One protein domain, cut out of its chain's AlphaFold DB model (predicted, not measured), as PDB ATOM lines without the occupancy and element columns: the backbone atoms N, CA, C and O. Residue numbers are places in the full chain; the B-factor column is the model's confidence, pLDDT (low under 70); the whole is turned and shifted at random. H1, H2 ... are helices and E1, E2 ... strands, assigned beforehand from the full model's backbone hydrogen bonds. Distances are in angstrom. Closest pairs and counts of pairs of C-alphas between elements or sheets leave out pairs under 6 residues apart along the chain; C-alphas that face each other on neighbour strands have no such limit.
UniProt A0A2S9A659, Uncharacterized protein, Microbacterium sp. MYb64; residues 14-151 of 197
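AT A GLANCE: This is residues 14 to 151 of the 197 residues of an uncharacterized protein of Microbacterium sp. MYb64 (UniProt A0A2S9A659). Two twisted antiparallel sheets lie face to face as a sandwich, with the strands of one nearly in line with those of the other: a larger sheet in the order E1 E2 E3 E8 E5 E6 and a smaller one in the order E7 E4 E9 E10. A small helix, H1, is on the larger sheet, and a long loop, residues 78 to 89, joins E5 to E6. The printed part has 138 residues, with one named helix and ten named strands, mostly strand, in the chain order E1 E2 H1 E3 E4 E5 E6 E7 E8 E9 E10. It is compact, with a radius of gyration of the C-alphas of 14.8 A, and spans 49 by 33 by 24 A, only just elongated.

HOW THE PARTS SIT: Begin at E1, residues 14 to 18, an edge strand of the larger sheet; it forms a hairpin with E2, residues 22 to 28, where N 15 and O 26 are 2.8 A apart. Next look at E3, residues 41 to 50, antiparallel to E2, with N 25 and O 47 at 2.9 A. H1, residues 30 to 34, is on this sheet at a height of 7.4 A, only just over E3, on which 3 of its C-alphas fall; the closest C-alphas, of Ala 33 and Val 42, are 5.4 A apart. In H1 every O i to N i+4 pair is within hydrogen-bond range. E3 is antiparallel to E8, residues 116 to 125, with N 44 and O 121 at 2.8 A. E8 is antiparallel to E5, residues 70 to 77, with N 75 and O 120 at 2.9 A. E5 forms a hairpin with E6, residues 90 to 98, with N 74 and O 94 at 2.8 A; E6, the other edge strand, bends by 50 degrees at residue 93. In the smaller sheet, E7, residues 106 to 112, is antiparallel to E4, residues 57 to 66, with N 60 and O 109 at 2.8 A. E4 is antiparallel to E9, residues 135 to 143, with N 61 and O 140 at 2.9 A, and E9 forms a hairpin with E10, residues 146 to 150, with N 141 and O 148 at 2.9 A. Between the sheets, the closest C-alphas of E6 and E7 are those of Leu 93 and Ile 108, 6.5 A apart.

IN THESE COORDINATES: Find C-alpha 14 at (36.626, -9.382, 1.819), where E1 begins. Farther on, E3 runs 28.8 A, E4 29.5 A, E8 28.7 A and E9 25.9 A; E10 ends at C-alpha 150, (31.316, 0.185, -0.749).

THE WHOLE: The two C-alphas farthest apart, of Asp 54 and Arg 131, are 49.5 A apart. The printed part has no cut, and its one long link is E5 to E6. Its mean pLDDT is 91.2, and Asp 54 is under 70.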
ATOM      1  N   THR A  14      36.534 -10.473   0.844       90.62
ATOM      2  CA  THR A  14      36.626  -9.382   1.819       90.62
ATOM      3  C   THR A  14      37.301  -8.167   1.200       90.62
ATOM      4  O   THR A  14      38.431  -8.245   0.724       90.62
ATOM      5  N   GLU A  15      36.624  -7.028   1.263       90.50
ATOM      6  CA  GLU A  15      37.082  -5.749   0.734       90.50
ATOM      7  C   GLU A  15      37.160  -4.721   1.860       90.50
ATOM      8  O   GLU A  15      36.386  -4.749   2.815       90.50
ATOM      9  N   THR A  16      38.119  -3.803   1.777       91.44
ATOM     10  CA  THR A  16      38.262  -2.707   2.738       91.44
ATOM     11  C   THR A  16      38.321  -1.390   1.990       91.44
ATOM     12  O   THR A  16      39.171  -1.212   1.121       91.44
ATOM     13  N   VAL A  17      37.484  -0.442   2.399       89.50
ATOM     14  CA  VAL A  17      37.582   0.964   2.002       89.50
ATOM     15  C   VAL A  17      37.869   1.791   3.250       89.50
ATOM     16  O   VAL A  17      37.245   1.607   4.294       89.50
ATOM     17  N   GLN A  18      38.852   2.681   3.146       89.75
ATOM     18  CA  GLN A  18      39.354   3.492   4.249       89.75
ATOM     19  C   GLN A  18      39.350   4.962   3.836       89.75
ATOM     20  O   GLN A  18      39.991   5.335   2.854       89.75
ATOM     21  N   GLY A  19      38.632   5.775   4.602       88.19
ATOM     22  CA  GLY A  19      38.674   7.230   4.561       88.19
ATOM     23  C   GLY A  19      39.651   7.773   5.598       88.19
ATOM     24  O   GLY A  19      40.501   7.051   6.130       88.19
ATOM     25  N   ARG A  20      39.531   9.061   5.911       87.12
ATOM     26  CA  ARG A  20      40.362   9.700   6.940       87.12
ATOM     27  C   ARG A  20      40.041   9.204   8.350       87.12
ATOM     28  O   ARG A  20      40.960   8.992   9.133       87.12
ATOM     29  N   TYR A  21      38.760   9.050   8.659       89.38
ATOM     30  CA  TYR A  21      38.253   8.708   9.989       89.38
ATOM     31  C   TYR A  21      37.341   7.489   9.967       89.38
ATOM     32  O   TYR A  21      37.174   6.839  10.995       89.38
ATOM     33  N   VAL A  22      36.765   7.156   8.812       91.38
ATOM     34  CA  VAL A  22      35.826   6.046   8.664       91.38
ATOM     35  C   VAL A  22      36.457   4.917   7.860       91.38
ATOM     36  O   VAL A  22      37.155   5.138   6.872       91.38
ATOM     37  N   ARG A  23      36.193   3.680   8.271       93.25
ATOM     38  CA  ARG A  23      36.585   2.464   7.558       93.25
ATOM     39  C   ARG A  23      35.385   1.551   7.412       93.25
ATOM     40  O   ARG A  23      34.665   1.336   8.385       93.25
ATOM     41  N   ILE A  24      35.234   0.959   6.233       95.25
ATOM     42  CA  ILE A  24      34.289  -0.127   5.997       95.25
ATOM     43  C   ILE A  24      35.069  -1.370   5.580       95.25
ATOM     44  O   ILE A  24      35.848  -1.334   4.627       95.25
ATOM     45  N   VAL A  25      34.844  -2.473   6.287       95.69
ATOM     46  CA  VAL A  25      35.213  -3.821   5.843       95.69
ATOM     47  C   VAL A  25      33.944  -4.522   5.403       95.69
ATOM     48  O   VAL A  25      33.001  -4.622   6.180       95.69
ATOM     49  N   SER A  26      33.927  -4.993   4.169       94.00
ATOM     50  CA  SER A  26      32.810  -5.676   3.527       94.00
ATOM     51  C   SER A  26      33.185  -7.126   3.271       94.00
ATOM     52  O   SER A  26      34.312  -7.389   2.863       94.00
ATOM     53  N   SER A  27      32.256  -8.052   3.484       94.44
ATOM     54  CA  SER A  27      32.442  -9.472   3.205       94.44
ATOM     55  C   SER A  27      31.175 -10.068   2.595       94.44
ATOM     56  O   SER A  27      30.116 -10.053   3.226       94.44
ATOM     57  N   ALA A  28      31.269 -10.573   1.365       92.94
ATOM     58  CA  ALA A  28      30.155 -11.197   0.653       92.94
ATOM     59  C   ALA A  28      30.649 -12.185  -0.414       92.94
ATOM     60  O   ALA A  28      31.780 -12.094  -0.894       92.94
ATOM     61  N   ASP A  29      29.790 -13.124  -0.812       91.62
ATOM     62  CA  ASP A  29      30.009 -13.912  -2.028       91.62
ATOM     63  C   ASP A  29      29.449 -13.144  -3.228       91.62
ATOM     64  O   ASP A  29      28.267 -13.229  -3.574       91.62
ATOM     65  N   TRP A  30      30.317 -12.358  -3.857       87.38
ATOM     66  CA  TRP A  30      29.941 -11.544  -5.004       87.38
ATOM     67  C   TRP A  30      29.570 -12.359  -6.237       87.38
ATOM     68  O   TRP A  30      28.808 -11.872  -7.066       87.38
ATOM     69  N   SER A  31      30.052 -13.596  -6.355       86.12
ATOM     70  CA  SER A  31      29.670 -14.483  -7.454       86.12
ATOM     71  C   SER A  31      28.248 -15.030  -7.271       86.12
ATOM     72  O   SER A  31      27.493 -15.127  -8.238       86.12
ATOM     73  N   ALA A  32      27.855 -15.319  -6.027       87.56
ATOM     74  CA  ALA A  32      26.500 -15.727  -5.684       87.56
ATOM     75  C   ALA A  32      25.532 -14.555  -5.828       87.56
ATOM     76  O   ALA A  32      24.481 -14.719  -6.441       87.56
ATOM     77  N   ALA A  33      25.924 -13.362  -5.356       87.94
ATOM     78  CA  ALA A  33      25.199 -12.123  -5.625       87.94
ATOM     79  C   ALA A  33      24.967 -11.992  -7.136       87.94
ATOM     80  O   ALA A  33      23.855 -11.762  -7.613       87.94
ATOM     81  N   ALA A  34      26.034 -12.210  -7.897       84.75
ATOM     82  CA  ALA A  34      26.021 -12.091  -9.326       84.75
ATOM     83  C   ALA A  34      25.057 -13.053 -10.040       84.75
ATOM     84  O   ALA A  34      24.390 -12.684 -11.005       84.75
ATOM     85  N   ALA A  35      24.958 -14.279  -9.552       85.31
ATOM     86  CA  ALA A  35      24.071 -15.290 -10.102       85.31
ATOM     87  C   ALA A  35      22.636 -15.221  -9.548       85.31
ATOM     88  O   ALA A  35      21.835 -16.095  -9.885       85.31
ATOM     89  N   MET A  36      22.301 -14.232  -8.706       86.62
ATOM     90  CA  MET A  36      20.984 -14.165  -8.074       86.62
ATOM     91  C   MET A  36      19.867 -14.090  -9.112       86.62
ATOM     92  O   MET A  36      19.844 -13.232  -9.996       86.62
ATOM     93  N   THR A  37      18.887 -14.962  -8.933       82.94
ATOM     94  CA  THR A  37      17.571 -14.848  -9.554       82.94
ATOM     95  C   THR A  37      16.527 -14.584  -8.483       82.94
ATOM     96  O   THR A  37      16.839 -14.496  -7.295       82.94
ATOM     97  N   ASP A  38      15.274 -14.496  -8.912       81.25
ATOM     98  CA  ASP A  38      14.135 -14.429  -8.010       81.25
ATOM     99  C   ASP A  38      14.180 -15.537  -6.936       81.25
ATOM    100  O   ASP A  38      14.604 -16.668  -7.206       81.25
ATOM    101  N   GLY A  39      13.821 -15.176  -5.704       77.44
ATOM    102  CA  GLY A  39      13.882 -16.030  -4.514       77.44
ATOM    103  C   GLY A  39      15.281 -16.299  -3.940       77.44
ATOM    104  O   GLY A  39      15.376 -16.868  -2.850       77.44
ATOM    105  N   MET A  40      16.366 -15.900  -4.613       85.62
ATOM    106  CA  MET A  40      17.717 -16.017  -4.053       85.62
ATOM    107  C   MET A  40      18.037 -14.860  -3.106       85.62
ATOM    108  O   MET A  40      17.579 -13.729  -3.292       85.62
ATOM    109  N   SER A  41      18.882 -15.144  -2.115       91.06
ATOM    110  CA  SER A  41      19.466 -14.137  -1.238       91.06
ATOM    111  C   SER A  41      20.985 -14.230  -1.229       91.06
ATOM    112  O   SER A  41      21.563 -15.315  -1.324       91.06
ATOM    113  N   VAL A  42      21.634 -13.082  -1.064       93.81
ATOM    114  CA  VAL A  42      23.049 -13.013  -0.715       93.81
ATOM    115  C   VAL A  42      23.218 -12.320   0.626       93.81
ATOM    116  O   VAL A  42      22.597 -11.293   0.908       93.81
ATOM    117  N   ARG A  43      24.091 -12.896   1.446       95.25
ATOM    118  CA  ARG A  43      24.500 -12.321   2.718       95.25
ATOM    119  C   ARG A  43      25.664 -11.369   2.500       95.25
ATOM    120  O   ARG A  43      26.676 -11.750   1.908       95.25
ATOM    121  N   TRP A  44      25.536 -10.170   3.041       96.38
ATOM    122  CA  TRP A  44      26.563  -9.148   2.999       96.38
ATOM    123  C   TRP A  44      26.852  -8.626   4.406       96.38
ATOM    124  O   TRP A  44      26.038  -7.928   5.012       96.38
ATOM    125  N   ASP A  45      28.025  -8.981   4.926       97.19
ATOM    126  CA  ASP A  45      28.478  -8.578   6.254       97.19
ATOM    127  C   ASP A  45      29.371  -7.341   6.160       97.19
ATOM    128  O   ASP A  45      30.266  -7.260   5.314       97.19
ATOM    129  N   LEU A  46      29.156  -6.382   7.058       97.44
ATOM    130  CA  LEU A  46      29.887  -5.122   7.107       97.44
ATOM    131  C   LEU A  46      30.387  -4.855   8.524       97.44
ATOM    132  O   LEU A  46      29.657  -4.995   9.503       97.44
ATOM    133  N   THR A  47      31.629  -4.400   8.626       97.81
ATOM    134  CA  THR A  47      32.167  -3.760   9.827       97.81
ATOM    135  C   THR A  47      32.464  -2.310   9.496       97.81
ATOM    136  O   THR A  47      33.351  -2.031   8.687       97.81
ATOM    137  N   VAL A  48      31.724  -1.393  10.112       96.94
ATOM    138  CA  VAL A  48      31.937   0.050   9.979       96.94
ATOM    139  C   VAL A  48      32.601   0.539  11.254       96.94
ATOM    140  O   VAL A  48      32.046   0.368  12.333       96.94
ATOM    141  N   SER A  49      33.787   1.131  11.155       95.31
ATOM    142  CA  SER A  49      34.499   1.693  12.308       95.31
ATOM    143  C   SER A  49      34.828   3.157  12.079       95.31
ATOM    144  O   SER A  49      35.283   3.513  10.987       95.31
ATOM    145  N   ALA A  50      34.665   3.974  13.113       92.56
ATOM    146  CA  ALA A  50      35.032   5.380  13.114       92.56
ATOM    147  C   ALA A  50      36.118   5.653  14.162       92.56
ATOM    148  O   ALA A  50      36.094   5.081  15.248       92.56
ATOM    149  N   HIS A  51      37.079   6.505  13.811       90.00
ATOM    150  CA  HIS A  51      38.146   6.953  14.701       90.00
ATOM    151  C   HIS A  51      38.398   8.448  14.479       90.00
ATOM    152  O   HIS A  51      39.283   8.817  13.705       90.00
ATOM    153  N   ALA A  52      37.629   9.314  15.138       82.56
ATOM    154  CA  ALA A  52      37.871  10.757  15.127       82.56
ATOM    155  C   ALA A  52      38.047  11.336  16.543       82.56
ATOM    156  O   ALA A  52      37.481  10.808  17.499       82.56
ATOM    157  N   PRO A  53      38.836  12.418  16.690       72.94
ATOM    158  CA  PRO A  53      38.964  13.131  17.955       72.94
ATOM    159  C   PRO A  53      37.706  13.976  18.237       72.94
ATOM    160  O   PRO A  53      37.376  14.854  17.442       72.94
ATOM    161  N   ASP A  54      37.066  13.741  19.390       68.38
ATOM    162  CA  ASP A  54      35.921  14.486  19.958       68.38
ATOM    163  C   ASP A  54      34.552  14.346  19.238       68.38
ATOM    164  O   ASP A  54      34.487  13.922  18.082       68.38
ATOM    165  N   PRO A  55      33.413  14.581  19.936       70.69
ATOM    166  CA  PRO A  55      32.166  13.883  19.645       70.69
ATOM    167  C   PRO A  55      31.567  14.256  18.291       70.69
ATOM    168  O   PRO A  55      31.324  15.419  17.972       70.69
ATOM    169  N   GLY A  56      31.223  13.223  17.534       86.12
ATOM    170  CA  GLY A  56      30.408  13.322  16.336       86.12
ATOM    171  C   GLY A  56      29.707  12.002  16.064       86.12
ATOM    172  O   GLY A  56      29.843  11.036  16.818       86.12
ATOM    173  N   SER A  57      28.944  11.964  14.980       92.75
ATOM    174  CA  SER A  57      28.280  10.753  14.518       92.75
ATOM    175  C   SER A  57      28.681  10.426  13.089       92.75
ATOM    176  O   SER A  57      28.939  11.311  12.267       92.75
ATOM    177  N   VAL A  58      28.728   9.131  12.805       94.31
ATOM    178  CA  VAL A  58      28.821   8.577  11.459       94.31
ATOM    179  C   VAL A  58      27.467   7.973  11.132       94.31
ATOM    180  O   VAL A  58      26.937   7.155  11.887       94.31
ATOM    181  N   ARG A  59      26.888   8.400  10.013       96.81
ATOM    182  CA  ARG A  59      25.654   7.828   9.478       96.81
ATOM    183  C   ARG A  59      26.006   6.725   8.506       96.81
ATOM    184  O   ARG A  59      26.829   6.933   7.619       96.81
ATOM    185  N   VAL A  60      25.343   5.587   8.651       97.62
ATOM    186  CA  VAL A  60      25.410   4.492   7.692       97.62
ATOM    187  C   VAL A  60      24.119   4.487   6.891       97.62
ATOM    188  O   VAL A  60      23.015   4.464   7.443       97.62
ATOM    189  N   SER A  61      24.251   4.522   5.573       98.06
ATOM    190  CA  SER A  61      23.118   4.558   4.657       98.06
ATOM    191  C   SER A  61      23.280   3.557   3.523       98.06
ATOM    192  O   SER A  61      24.380   3.096   3.222       98.06
ATOM    193  N   VAL A  62      22.166   3.192   2.900       97.94
ATOM    194  CA  VAL A  62      22.125   2.284   1.752       97.94
ATOM    195  C   VAL A  62      21.489   3.014   0.583       97.94
ATOM    196  O   VAL A  62      20.443   3.643   0.737       97.94
ATOM    197  N   SER A  63      22.098   2.919  -0.595       96.62
ATOM    198  CA  SER A  63      21.485   3.361  -1.845       96.62
ATOM    199  C   SER A  63      21.454   2.232  -2.863       96.62
ATOM    200  O   SER A  63      22.305   1.343  -2.857       96.62
ATOM    201  N   ALA A  64      20.474   2.276  -3.761       94.75
ATOM    202  CA  ALA A  64      20.425   1.394  -4.913       94.75
ATOM    203  C   ALA A  64      20.186   2.197  -6.192       94.75
ATOM    204  O   ALA A  64      19.516   3.230  -6.177       94.75
ATOM    205  N   ASN A  65      20.726   1.719  -7.307       93.12
ATOM    206  CA  ASN A  65      20.481   2.275  -8.632       93.12
ATOM    207  C   ASN A  65      20.338   1.154  -9.662       93.12
ATOM    208  O   ASN A  65      21.234   0.317  -9.796       93.12
ATOM    209  N   GLY A  66      19.223   1.142 -10.388       90.88
ATOM    210  CA  GLY A  66      18.944   0.148 -11.419       90.88
ATOM    211  C   GLY A  66      17.471  -0.234 -11.521       90.88
ATOM    212  O   GLY A  66      16.592   0.399 -10.935       90.88
ATOM    213  N   ALA A  67      17.200  -1.267 -12.313       89.12
ATOM    214  CA  ALA A  67      15.839  -1.647 -12.679       89.12
ATOM    215  C   ALA A  67      15.279  -2.802 -11.832       89.12
ATOM    216  O   ALA A  67      14.082  -2.800 -11.546       89.12
ATOM    217  N   VAL A  68      16.133  -3.716 -11.357       90.00
ATOM    218  CA  VAL A  68      15.731  -4.875 -10.542       90.00
ATOM    219  C   VAL A  68      15.351  -4.432  -9.124       90.00
ATOM    220  O   VAL A  68      16.184  -3.814  -8.451       90.00
ATOM    221  N   PRO A  69      14.133  -4.716  -8.638       91.56
ATOM    222  CA  PRO A  69      13.762  -4.443  -7.255       91.56
ATOM    223  C   PRO A  69      14.601  -5.282  -6.289       91.56
ATOM    224  O   PRO A  69      14.879  -6.448  -6.548       91.56
ATOM    225  N   LEU A  70      15.007  -4.672  -5.174       93.00
ATOM    226  CA  LEU A  70      15.732  -5.344  -4.099       93.00
ATOM    227  C   LEU A  70      14.922  -5.236  -2.810       93.00
ATOM    228  O   LEU A  70      14.486  -4.136  -2.456       93.00
ATOM    229  N   ALA A  71      14.771  -6.358  -2.114       94.81
ATOM    230  CA  ALA A  71      14.276  -6.421  -0.745       94.81
ATOM    231  C   ALA A  71      15.455  -6.739   0.179       94.81
ATOM    232  O   ALA A  71      16.226  -7.660  -0.095       94.81
ATOM    233  N   VAL A  72      15.635  -5.955   1.241       96.62
ATOM    234  CA  VAL A  72      16.789  -6.095   2.137       96.62
ATOM    235  C   VAL A  72      16.328  -6.194   3.581       96.62
ATOM    236  O   VAL A  72      15.613  -5.322   4.078       96.62
ATOM    237  N   ASP A  73      16.799  -7.227   4.271       97.62
ATOM    238  CA  ASP A  73      16.772  -7.284   5.729       97.62
ATOM    239  C   ASP A  73      18.100  -6.742   6.258       97.62
ATOM    240  O   ASP A  73      19.171  -7.201   5.863       97.62
ATOM    241  N   VAL A  74      18.040  -5.739   7.132       98.25
ATOM    242  CA  VAL A  74      19.216  -5.099   7.727       98.25
ATOM    243  C   VAL A  74      19.213  -5.381   9.217       98.25
ATOM    244  O   VAL A  74      18.305  -4.961   9.936       98.25
ATOM    245  N   ARG A  75      20.262  -6.041   9.691       98.12
ATOM    246  CA  ARG A  75      20.455  -6.416  11.091       98.12
ATOM    247  C   ARG A  75      21.764  -5.854  11.617       98.12
ATOM    248  O   ARG A  75      22.714  -5.651  10.864       98.12
ATOM    249  N   THR A  76      21.827  -5.656  12.925       97.75
ATOM    250  CA  THR A  76      23.057  -5.298  13.632       97.75
ATOM    251  C   THR A  76      23.337  -6.262  14.776       97.75
ATOM    252  O   THR A  76      22.409  -6.798  15.389       97.75
ATOM    253  N   CYS A  77      24.618  -6.474  15.049       97.25
ATOM    254  CA  CYS A  77      25.133  -7.284  16.144       97.25
ATOM    255  C   CYS A  77      26.067  -6.432  17.015       97.25
ATOM    256  O   CYS A  77      26.730  -5.520  16.519       97.25
ATOM    257  N   ALA A  78      26.134  -6.721  18.317       94.94
ATOM    258  CA  ALA A  78      27.056  -6.021  19.219       94.94
ATOM    259  C   ALA A  78      28.518  -6.477  19.036       94.94
ATOM    260  O   ALA A  78      29.442  -5.834  19.530       94.94
ATOM    261  N   GLU A  79      28.732  -7.577  18.319       95.25
ATOM    262  CA  GLU A  79      30.037  -8.160  18.023       95.25
ATOM    263  C   GLU A  79      30.145  -8.547  16.534       95.25
ATOM    264  O   GLU A  79      29.136  -8.550  15.822       95.25
ATOM    265  N   PRO A  80      31.348  -8.889  16.031       94.44
ATOM    266  CA  PRO A  80      31.493  -9.371  14.666       94.44
ATOM    267  C   PRO A  80      30.630 -10.605  14.403       94.44
ATOM    268  O   PRO A  80      30.657 -11.572  15.168       94.44
ATOM    269  N   TRP A  81      29.927 -10.598  13.273       92.88
ATOM    270  CA  TRP A  81      29.142 -11.740  12.824       92.88
ATOM    271  C   TRP A  81      30.022 -12.977  12.603       92.88
ATOM    272  O   TRP A  81      31.060 -12.911  11.940       92.88
ATOM    273  N   ARG A  82      29.583 -14.133  13.116       87.62
ATOM    274  CA  ARG A  82      30.247 -15.428  12.910       87.62
ATOM    275  C   ARG A  82      29.243 -16.422  12.337       87.62
ATOM    276  O   ARG A  82      28.307 -16.828  13.011       87.62
ATOM    277  N   GLY A  83      29.439 -16.832  11.086       86.56
ATOM    278  CA  GLY A  83      28.465 -17.697  10.416       86.56
ATOM    279  C   GLY A  83      27.114 -16.992  10.249       86.56
ATOM    280  O   GLY A  83      27.084 -15.823   9.864       86.56
ATOM    281  N   SER A  84      26.008 -17.692  10.500       83.44
ATOM    282  CA  SER A  84      24.643 -17.158  10.382       83.44
ATOM    283  C   SER A  84      24.170 -16.364  11.600       83.44
ATOM    284  O   SER A  84      23.235 -15.585  11.459       83.44
ATOM    285  N   ASP A  85      24.841 -16.482  12.746       84.88
ATOM    286  CA  ASP A  85      24.262 -16.065  14.022       84.88
ATOM    287  C   ASP A  85      25.049 -14.918  14.673       84.88
ATOM    288  O   ASP A  85      26.264 -14.773  14.500       84.88
ATOM    289  N   CYS A  86      24.340 -14.107  15.456       91.56
ATOM    290  CA  CYS A  86      24.911 -13.116  16.363       91.56
ATOM    291  C   CYS A  86      24.794 -13.641  17.799       91.56
ATOM    292  O   CYS A  86      23.679 -13.765  18.313       91.56
ATOM    293  N   SER A  87      25.912 -13.951  18.469       90.06
ATOM    294  CA  SER A  87      25.846 -14.611  19.785       90.06
ATOM    295  C   SER A  87      25.338 -13.688  20.896       90.06
ATOM    296  O   SER A  87      24.726 -14.150  21.856       90.06
ATOM    297  N   SER A  88      25.508 -12.372  20.729       90.88
ATOM    298  CA  SER A  88      24.961 -11.352  21.628       90.88
ATOM    299  C   SER A  88      23.473 -11.053  21.403       90.88
ATOM    300  O   SER A  88      22.913 -10.216  22.107       90.88
ATOM    301  N   GLY A  89      22.843 -11.688  20.411       90.75
ATOM    302  CA  GLY A  89      21.516 -11.328  19.918       90.75
ATOM    303  C   GLY A  89      21.570 -10.217  18.868       90.75
ATOM    304  O   GLY A  89      22.266  -9.211  19.027       90.75
ATOM    305  N   GLU A  90      20.836 -10.418  17.776       94.88
ATOM    306  CA  GLU A  90      20.713  -9.447  16.690       94.88
ATOM    307  C   GLU A  90      19.567  -8.458  16.930       94.88
ATOM    308  O   GLU A  90      18.537  -8.792  17.518       94.88
ATOM    309  N   ARG A  91      19.723  -7.233  16.421       96.75
ATOM    310  CA  ARG A  91      18.650  -6.236  16.337       96.75
ATOM    311  C   ARG A  91      18.318  -5.964  14.877       96.75
ATOM    312  O   ARG A  91      19.195  -5.606  14.095       96.75
ATOM    313  N   MET A  92      17.041  -6.085  14.529       97.69
ATOM    314  CA  MET A  92      16.536  -5.725  13.206       97.69
ATOM    315  C   MET A  92      16.446  -4.198  13.065       97.69
ATOM    316  O   MET A  92      15.820  -3.534  13.891       97.69
ATOM    317  N   LEU A  93      17.065  -3.643  12.025       97.81
ATOM    318  CA  LEU A  93      17.033  -2.217  11.676       97.81
ATOM    319  C   LEU A  93      15.996  -1.923  10.588       97.81
ATOM    320  O   LEU A  93      15.310  -0.896  10.617       97.81
ATOM    321  N   ARG A  94      15.894  -2.826   9.610       97.94
ATOM    322  CA  ARG A  94      14.938  -2.795   8.498       97.94
ATOM    323  C   ARG A  94      14.559  -4.230   8.157       97.94
ATOM    324  O   ARG A  94      15.455  -5.049   8.009       97.94
ATOM    325  N   ALA A  95      13.269  -4.512   8.021       97.00
ATOM    326  CA  ALA A  95      12.765  -5.819   7.609       97.00
ATOM    327  C   ALA A  95      12.033  -5.685   6.274       97.00
ATOM    328  O   ALA A  95      11.272  -4.730   6.098       97.00
ATOM    329  N   ASP A  96      12.286  -6.623   5.365       95.31
ATOM    330  CA  ASP A  96      11.727  -6.714   4.016       95.31
ATOM    331  C   ASP A  96      11.709  -5.365   3.284       95.31
ATOM    332  O   ASP A  96      10.737  -4.953   2.649       95.31
ATOM    333  N   TRP A  97      12.790  -4.601   3.445       96.75
ATOM    334  CA  TRP A  97      12.806  -3.216   3.018       96.75
ATOM    335  C   TRP A  97      13.071  -3.114   1.520       96.75
ATOM    336  O   TRP A  97      14.151  -3.456   1.036       96.75
ATOM    337  N   ALA A  98      12.085  -2.590   0.793       95.25
ATOM    338  CA  ALA A  98      12.214  -2.248  -0.616       95.25
ATOM    339  C   ALA A  98      13.132  -1.025  -0.792       95.25
ATOM    340  O   ALA A  98      12.719   0.121  -0.582       95.25
ATOM    341  N   VAL A  99      14.383  -1.263  -1.187       94.31
ATOM    342  CA  VAL A  99      15.390  -0.199  -1.312       94.31
ATOM    343  C   VAL A  99      15.041   0.720  -2.491       94.31
ATOM    344  O   VAL A  99      14.905   0.240  -3.625       94.31
ATOM    345  N   PRO A 100      14.933   2.049  -2.285       94.62
ATOM    346  CA  PRO A 100      14.707   2.984  -3.378       94.62
ATOM    347  C   PRO A 100      15.833   2.929  -4.414       94.62
ATOM    348  O   PRO A 100      17.012   3.045  -4.084       94.62
ATOM    349  N   ARG A 101      15.463   2.801  -5.694       92.50
ATOM    350  CA  ARG A 101      16.412   2.617  -6.810       92.50
ATOM    351  C   ARG A 101      16.808   3.911  -7.528       92.50
ATOM    352  O   ARG A 101      17.340   3.869  -8.631       92.50
ATOM    353  N   GLY A 102      16.528   5.064  -6.920       89.75
ATOM    354  CA  GLY A 102      16.850   6.390  -7.465       89.75
ATOM    355  C   GLY A 102      18.265   6.879  -7.138       89.75
ATOM    356  O   GLY A 102      18.558   8.059  -7.321       89.75
ATOM    357  N   GLY A 103      19.119   6.021  -6.574       90.69
ATOM    358  CA  GLY A 103      20.488   6.348  -6.171       90.69
ATOM    359  C   GLY A 103      20.608   7.162  -4.881       90.69
ATOM    360  O   GLY A 103      21.720   7.330  -4.389       90.69
ATOM    361  N   GLN A 104      19.495   7.638  -4.317       94.00
ATOM    362  CA  GLN A 104      19.491   8.410  -3.076       94.00
ATOM    363  C   GLN A 104      19.789   7.503  -1.872       94.00
ATOM    364  O   GLN A 104      19.087   6.504  -1.693       94.00
ATOM    365  N   PRO A 105      20.804   7.820  -1.048       94.25
ATOM    366  CA  PRO A 105      21.076   7.072   0.171       94.25
ATOM    367  C   PRO A 105      19.965   7.241   1.207       94.25
ATOM    368  O   PRO A 105      19.491   8.348   1.461       94.25
ATOM    369  N   VAL A 106      19.569   6.131   1.824       97.81
ATOM    370  CA  VAL A 106      18.606   6.085   2.927       97.81
ATOM    371  C   VAL A 106      19.325   5.596   4.174       97.81
ATOM    372  O   VAL A 106      19.952   4.538   4.159       97.81
ATOM    373  N   GLU A 107      19.247   6.370   5.252       97.88
ATOM    374  CA  GLU A 107      19.874   6.029   6.528       97.88
ATOM    375  C   GLU A 107      19.281   4.738   7.116       97.88
ATOM    376  O   GLU A 107      18.057   4.544   7.139       97.88
ATOM    377  N   ILE A 108      20.163   3.862   7.598       97.62
ATOM    378  CA  ILE A 108      19.806   2.610   8.278       97.62
ATOM    379  C   ILE A 108      20.270   2.580   9.736       97.62
ATOM    380  O   ILE A 108      19.613   1.931  10.543       97.62
ATOM    381  N   GLU A 109      21.351   3.288  10.073       96.38
ATOM    382  CA  GLU A 109      21.916   3.368  11.423       96.38
ATOM    383  C   GLU A 109      22.742   4.657  11.564       96.38
ATOM    384  O   GLU A 109      23.323   5.149  10.592       96.38
ATOM    385  N   ALA A 110      22.858   5.166  12.787       96.12
ATOM    386  CA  ALA A 110      23.833   6.184  13.157       96.12
ATOM    387  C   ALA A 110      24.652   5.688  14.353       96.12
ATOM    388  O   ALA A 110      24.097   5.127  15.296       96.12
ATOM    389  N   MET A 111      25.965   5.908  14.322       94.88
ATOM    390  CA  MET A 111      26.887   5.463  15.369       94.88
ATOM    391  C   MET A 111      27.815   6.595  15.832       94.88
ATOM    392  O   MET A 111      28.084   7.518  15.056       94.88
ATOM    393  N   PRO A 112      28.319   6.551  17.077       94.56
ATOM    394  CA  PRO A 112      29.348   7.476  17.549       94.56
ATOM    395  C   PRO A 112      30.637   7.432  16.709       94.56
ATOM    396  O   PRO A 112      30.981   6.410  16.114       94.56
ATOM    397  N   ALA A 113      31.364   8.549  16.683       90.50
ATOM    398  CA  ALA A 113      32.612   8.740  15.933       90.50
ATOM    399  C   ALA A 113      33.836   7.956  16.460       90.50
ATOM    400  O   ALA A 113      34.920   8.047  15.882       90.50
ATOM    401  N   ASP A 114      33.657   7.199  17.537       92.50
ATOM    402  CA  ASP A 114      34.629   6.325  18.199       92.50
ATOM    403  C   ASP A 114      34.123   4.874  18.320       92.50
ATOM    404  O   ASP A 114      34.698   4.056  19.040       92.50
ATOM    405  N   ALA A 115      33.029   4.545  17.624       93.94
ATOM    406  CA  ALA A 115      32.371   3.252  17.713       93.94
ATOM    407  C   ALA A 115      32.652   2.341  16.509       93.94
ATOM    408  O   ALA A 115      33.183   2.740  15.465       93.94
ATOM    409  N   VAL A 116      32.233   1.084  16.666       96.62
ATOM    410  CA  VAL A 116      32.201   0.074  15.608       96.62
ATOM    411  C   VAL A 116      30.788  -0.491  15.512       96.62
ATOM    412  O   VAL A 116      30.209  -0.877  16.526       96.62
ATOM    413  N   ALA A 117      30.247  -0.559  14.299       97.06
ATOM    414  CA  ALA A 117      28.981  -1.210  13.995       97.06
ATOM    415  C   ALA A 117      29.211  -2.470  13.149       97.06
ATOM    416  O   ALA A 117      29.945  -2.440  12.156       97.06
ATOM    417  N   TYR A 118      28.547  -3.564  13.525       98.06
ATOM    418  CA  TYR A 118      28.576  -4.836  12.803       98.06
ATOM    419  C   TYR A 118      27.221  -5.083  12.155       98.06
ATOM    420  O   TYR A 118      26.265  -5.494  12.810       98.06
ATOM    421  N   LEU A 119      27.134  -4.834  10.855       98.19
ATOM    422  CA  LEU A 119      25.889  -4.912  10.101       98.19
ATOM    423  C   LEU A 119      25.858  -6.171   9.239       98.19
ATOM    424  O   LEU A 119      26.886  -6.613   8.727       98.19
ATOM    425  N   ARG A 120      24.659  -6.711   9.057       97.94
ATOM    426  CA  ARG A 120      24.353  -7.761   8.091       97.94
ATOM    427  C   ARG A 120      23.198  -7.306   7.224       97.94
ATOM    428  O   ARG A 120      22.160  -6.898   7.742       97.94
ATOM    429  N   LEU A 121      23.403  -7.372   5.917       97.88
ATOM    430  CA  LEU A 121      22.385  -7.143   4.907       97.88
ATOM    431  C   LEU A 121      22.117  -8.478   4.220       97.88
ATOM    432  O   LEU A 121      23.009  -9.037   3.584       97.88
ATOM    433  N   ASP A 122      20.892  -8.974   4.326       96.88
ATOM    434  CA  ASP A 122      20.416 -10.091   3.516       96.88
ATOM    435  C   ASP A 122      19.664  -9.499   2.324       96.88
ATOM    436  O   ASP A 122      18.548  -8.994   2.456       96.88
ATOM    437  N   VAL A 123      20.321  -9.488   1.164       96.00
ATOM    438  CA  VAL A 123      19.815  -8.848  -0.054       96.00
ATOM    439  C   VAL A 123      19.121  -9.894  -0.911       96.00
ATOM    440  O   VAL A 123      19.732 -10.893  -1.283       96.00
ATOM    441  N   ARG A 124      17.856  -9.647  -1.243       95.00
ATOM    442  CA  ARG A 124      17.014 -10.485  -2.099       95.00
ATOM    443  C   ARG A 124      16.617  -9.730  -3.359       95.00
ATOM    444  O   ARG A 124      16.361  -8.524  -3.315       95.00
ATOM    445  N   VAL A 125      16.527 -10.451  -4.472       91.31
ATOM    446  CA  VAL A 125      15.828  -9.956  -5.662       91.31
ATOM    447  C   VAL A 125      14.335  -9.964  -5.348       91.31
ATOM    448  O   VAL A 125      13.813 -10.971  -4.879       91.31
ATOM    449  N   GLY A 126      13.681  -8.817  -5.521       83.19
ATOM    450  CA  GLY A 126      12.238  -8.699  -5.351       83.19
ATOM    451  C   GLY A 126      11.475  -9.224  -6.564       83.19
ATOM    452  O   GLY A 126      12.051  -9.414  -7.641       83.19
ATOM    453  N   ASP A 127      10.166  -9.377  -6.387       78.69
ATOM    454  CA  ASP A 127       9.248  -9.798  -7.445       78.69
ATOM    455  C   ASP A 127       9.333  -8.875  -8.678       78.69
ATOM    456  O   ASP A 127       9.749  -7.717  -8.593       78.69
ATOM    457  N   ASP A 128       8.927  -9.375  -9.846       76.38
ATOM    458  CA  ASP A 128       8.906  -8.631 -11.119       76.38
ATOM    459  C   ASP A 128      10.279  -8.210 -11.677       76.38
ATOM    460  O   ASP A 128      10.375  -7.315 -12.527       76.38
ATOM    461  N   ALA A 129      11.365  -8.866 -11.260       79.12
ATOM    462  CA  ALA A 129      12.682  -8.654 -11.849       79.12
ATOM    463  C   ALA A 129      12.679  -8.957 -13.362       79.12
ATOM    464  O   ALA A 129      12.457 -10.088 -13.806       79.12
ATOM    465  N   GLN A 130      12.950  -7.941 -14.186       76.44
ATOM    466  CA  GLN A 130      13.025  -8.125 -15.633       76.44
ATOM    467  C   GLN A 130      14.309  -8.868 -16.013       76.44
ATOM    468  O   GLN A 130      15.399  -8.568 -15.524       76.44
ATOM    469  N   ARG A 131      14.206  -9.807 -16.959       75.25
ATOM    470  CA  ARG A 131      15.389 -10.488 -17.499       75.25
ATOM    471  C   ARG A 131      16.367  -9.481 -18.109       75.25
ATOM    472  O   ARG A 131      15.971  -8.634 -18.903       75.25
ATOM    473  N   GLY A 132      17.643  -9.622 -17.758       74.56
ATOM    474  CA  GLY A 132      18.728  -8.769 -18.253       74.56
ATOM    475  C   GLY A 132      18.826  -7.399 -17.576       74.56
ATOM    476  O   GLY A 132      19.732  -6.637 -17.904       74.56
ATOM    477  N   ALA A 133      17.934  -7.077 -16.636       84.12
ATOM    478  CA  ALA A 133      18.077  -5.907 -15.786       84.12
ATOM    479  C   ALA A 133      19.064  -6.184 -14.641       84.12
ATOM    480  O   ALA A 133      19.237  -7.320 -14.208       84.12
ATOM    481  N   SER A 134      19.672  -5.123 -14.114       85.12
ATOM    482  CA  SER A 134      20.554  -5.185 -12.947       85.12
ATOM    483  C   SER A 134      20.293  -4.007 -12.015       85.12
ATOM    484  O   SER A 134      19.858  -2.941 -12.466       85.12
ATOM    485  N   THR A 135      20.632  -4.175 -10.740       90.25
ATOM    486  CA  THR A 135      20.661  -3.093  -9.752       90.25
ATOM    487  C   THR A 135      21.962  -3.142  -8.974       90.25
ATOM    488  O   THR A 135      22.372  -4.192  -8.490       90.25
ATOM    489  N   GLN A 136      22.611  -1.990  -8.857       90.50
ATOM    490  CA  GLN A 136      23.768  -1.806  -7.995       90.50
ATOM    491  C   GLN A 136      23.289  -1.318  -6.634       90.50
ATOM    492  O   GLN A 136      22.576  -0.318  -6.567       90.50
ATOM    493  N   ILE A 137      23.708  -1.992  -5.571       94.44
ATOM    494  CA  ILE A 137      23.500  -1.569  -4.186       94.44
ATOM    495  C   ILE A 137      24.824  -1.058  -3.614       94.44
ATOM    496  O   ILE A 137      25.880  -1.623  -3.890       94.44
ATOM    497  N   ARG A 138      24.784   0.031  -2.848       95.44
ATOM    498  CA  ARG A 138      25.943   0.592  -2.150       95.44
ATOM    499  C   ARG A 138      25.595   0.898  -0.703       95.44
ATOM    500  O   ARG A 138      24.489   1.344  -0.410       95.44
ATOM    501  N   VAL A 139      26.568   0.701   0.172       97.06
ATOM    502  CA  VAL A 139      26.565   1.162   1.557       97.06
ATOM    503  C   VAL A 139      27.486   2.367   1.640       97.06
ATOM    504  O   VAL A 139      28.603   2.325   1.125       97.06
ATOM    505  N   HIS A 140      27.019   3.420   2.295       96.62
ATOM    506  CA  HIS A 140      27.765   4.647   2.538       96.62
ATOM    507  C   HIS A 140      27.965   4.815   4.034       96.62
ATOM    508  O   HIS A 140      27.085   4.465   4.824       96.62
ATOM    509  N   ALA A 141      29.114   5.360   4.407       94.44
ATOM    510  CA  ALA A 141      29.370   5.831   5.751       94.44
ATOM    511  C   ALA A 141      29.886   7.270   5.672       94.44
ATOM    512  O   ALA A 141      30.969   7.526   5.140       94.44
ATOM    513  N   ASP A 142      29.084   8.192   6.198       91.88
ATOM    514  CA  ASP A 142      29.275   9.634   6.077       91.88
ATOM    515  C   ASP A 142      29.308  10.279   7.461       91.88
ATOM    516  O   ASP A 142      28.396  10.103   8.276       91.88
ATOM    517  N   GLY A 143      30.328  11.083   7.725       87.12
ATOM    518  CA  GLY A 143      30.450  11.816   8.978       87.12
ATOM    519  C   GLY A 143      31.797  12.507   9.095       87.12
ATOM    520  O   GLY A 143      32.771  12.098   8.476       87.12
ATOM    521  N   LEU A 144      31.869  13.565   9.906       82.38
ATOM    522  CA  LEU A 144      33.151  14.176  10.303       82.38
ATOM    523  C   LEU A 144      33.968  14.742   9.117       82.38
ATOM    524  O   LEU A 144      35.196  14.795   9.158       82.38
ATOM    525  N   GLY A 145      33.283  15.154   8.042       82.44
ATOM    526  CA  GLY A 145      33.921  15.611   6.802       82.44
ATOM    527  C   GLY A 145      34.579  14.494   5.983       82.44
ATOM    528  O   GLY A 145      35.348  14.790   5.069       82.44
ATOM    529  N   ASP A 146      34.294  13.236   6.317       82.44
ATOM    530  CA  ASP A 146      34.740  12.031   5.631       82.44
ATOM    531  C   ASP A 146      33.525  11.289   5.053       82.44
ATOM    532  O   ASP A 146      32.424  11.329   5.616       82.44
ATOM    533  N   ALA A 147      33.722  10.643   3.909       86.94
ATOM    534  CA  ALA A 147      32.683   9.887   3.224       86.94
ATOM    535  C   ALA A 147      33.322   8.734   2.456       86.94
ATOM    536  O   ALA A 147      34.214   8.935   1.627       86.94
ATOM    537  N   VAL A 148      32.856   7.521   2.729       90.62
ATOM    538  CA  VAL A 148      33.285   6.309   2.030       90.62
ATOM    539  C   VAL A 148      32.075   5.494   1.617       90.62
ATOM    540  O   VAL A 148      31.064   5.457   2.312       90.62
ATOM    541  N   GLN A 149      32.194   4.805   0.488       92.75
ATOM    542  CA  GLN A 149      31.149   3.930  -0.022       92.75
ATOM    543  C   GLN A 149      31.740   2.597  -0.466       92.75
ATOM    544  O   GLN A 149      32.865   2.539  -0.966       92.75
ATOM    545  N   ILE A 150      30.961   1.533  -0.315       91.62
ATOM    546  CA  ILE A 150      31.316   0.185  -0.749       91.62
ATOM    547  C   ILE A 150      30.084  -0.523  -1.308       91.62
ATOM    548  O   ILE A 150      28.947  -0.193  -0.984       91.62
ATOM    549  N   GLY A 151      30.301  -1.484  -2.183       87.69
ATOM    550  CA  GLY A 151      29.270  -2.285  -2.823       87.69
ATOM    551  C   GLY A 151      29.927  -3.202  -3.841       87.69
ATOM    552  O   GLY A 151      31.145  -3.109  -4.014       87.69
TER     553      GLY A 151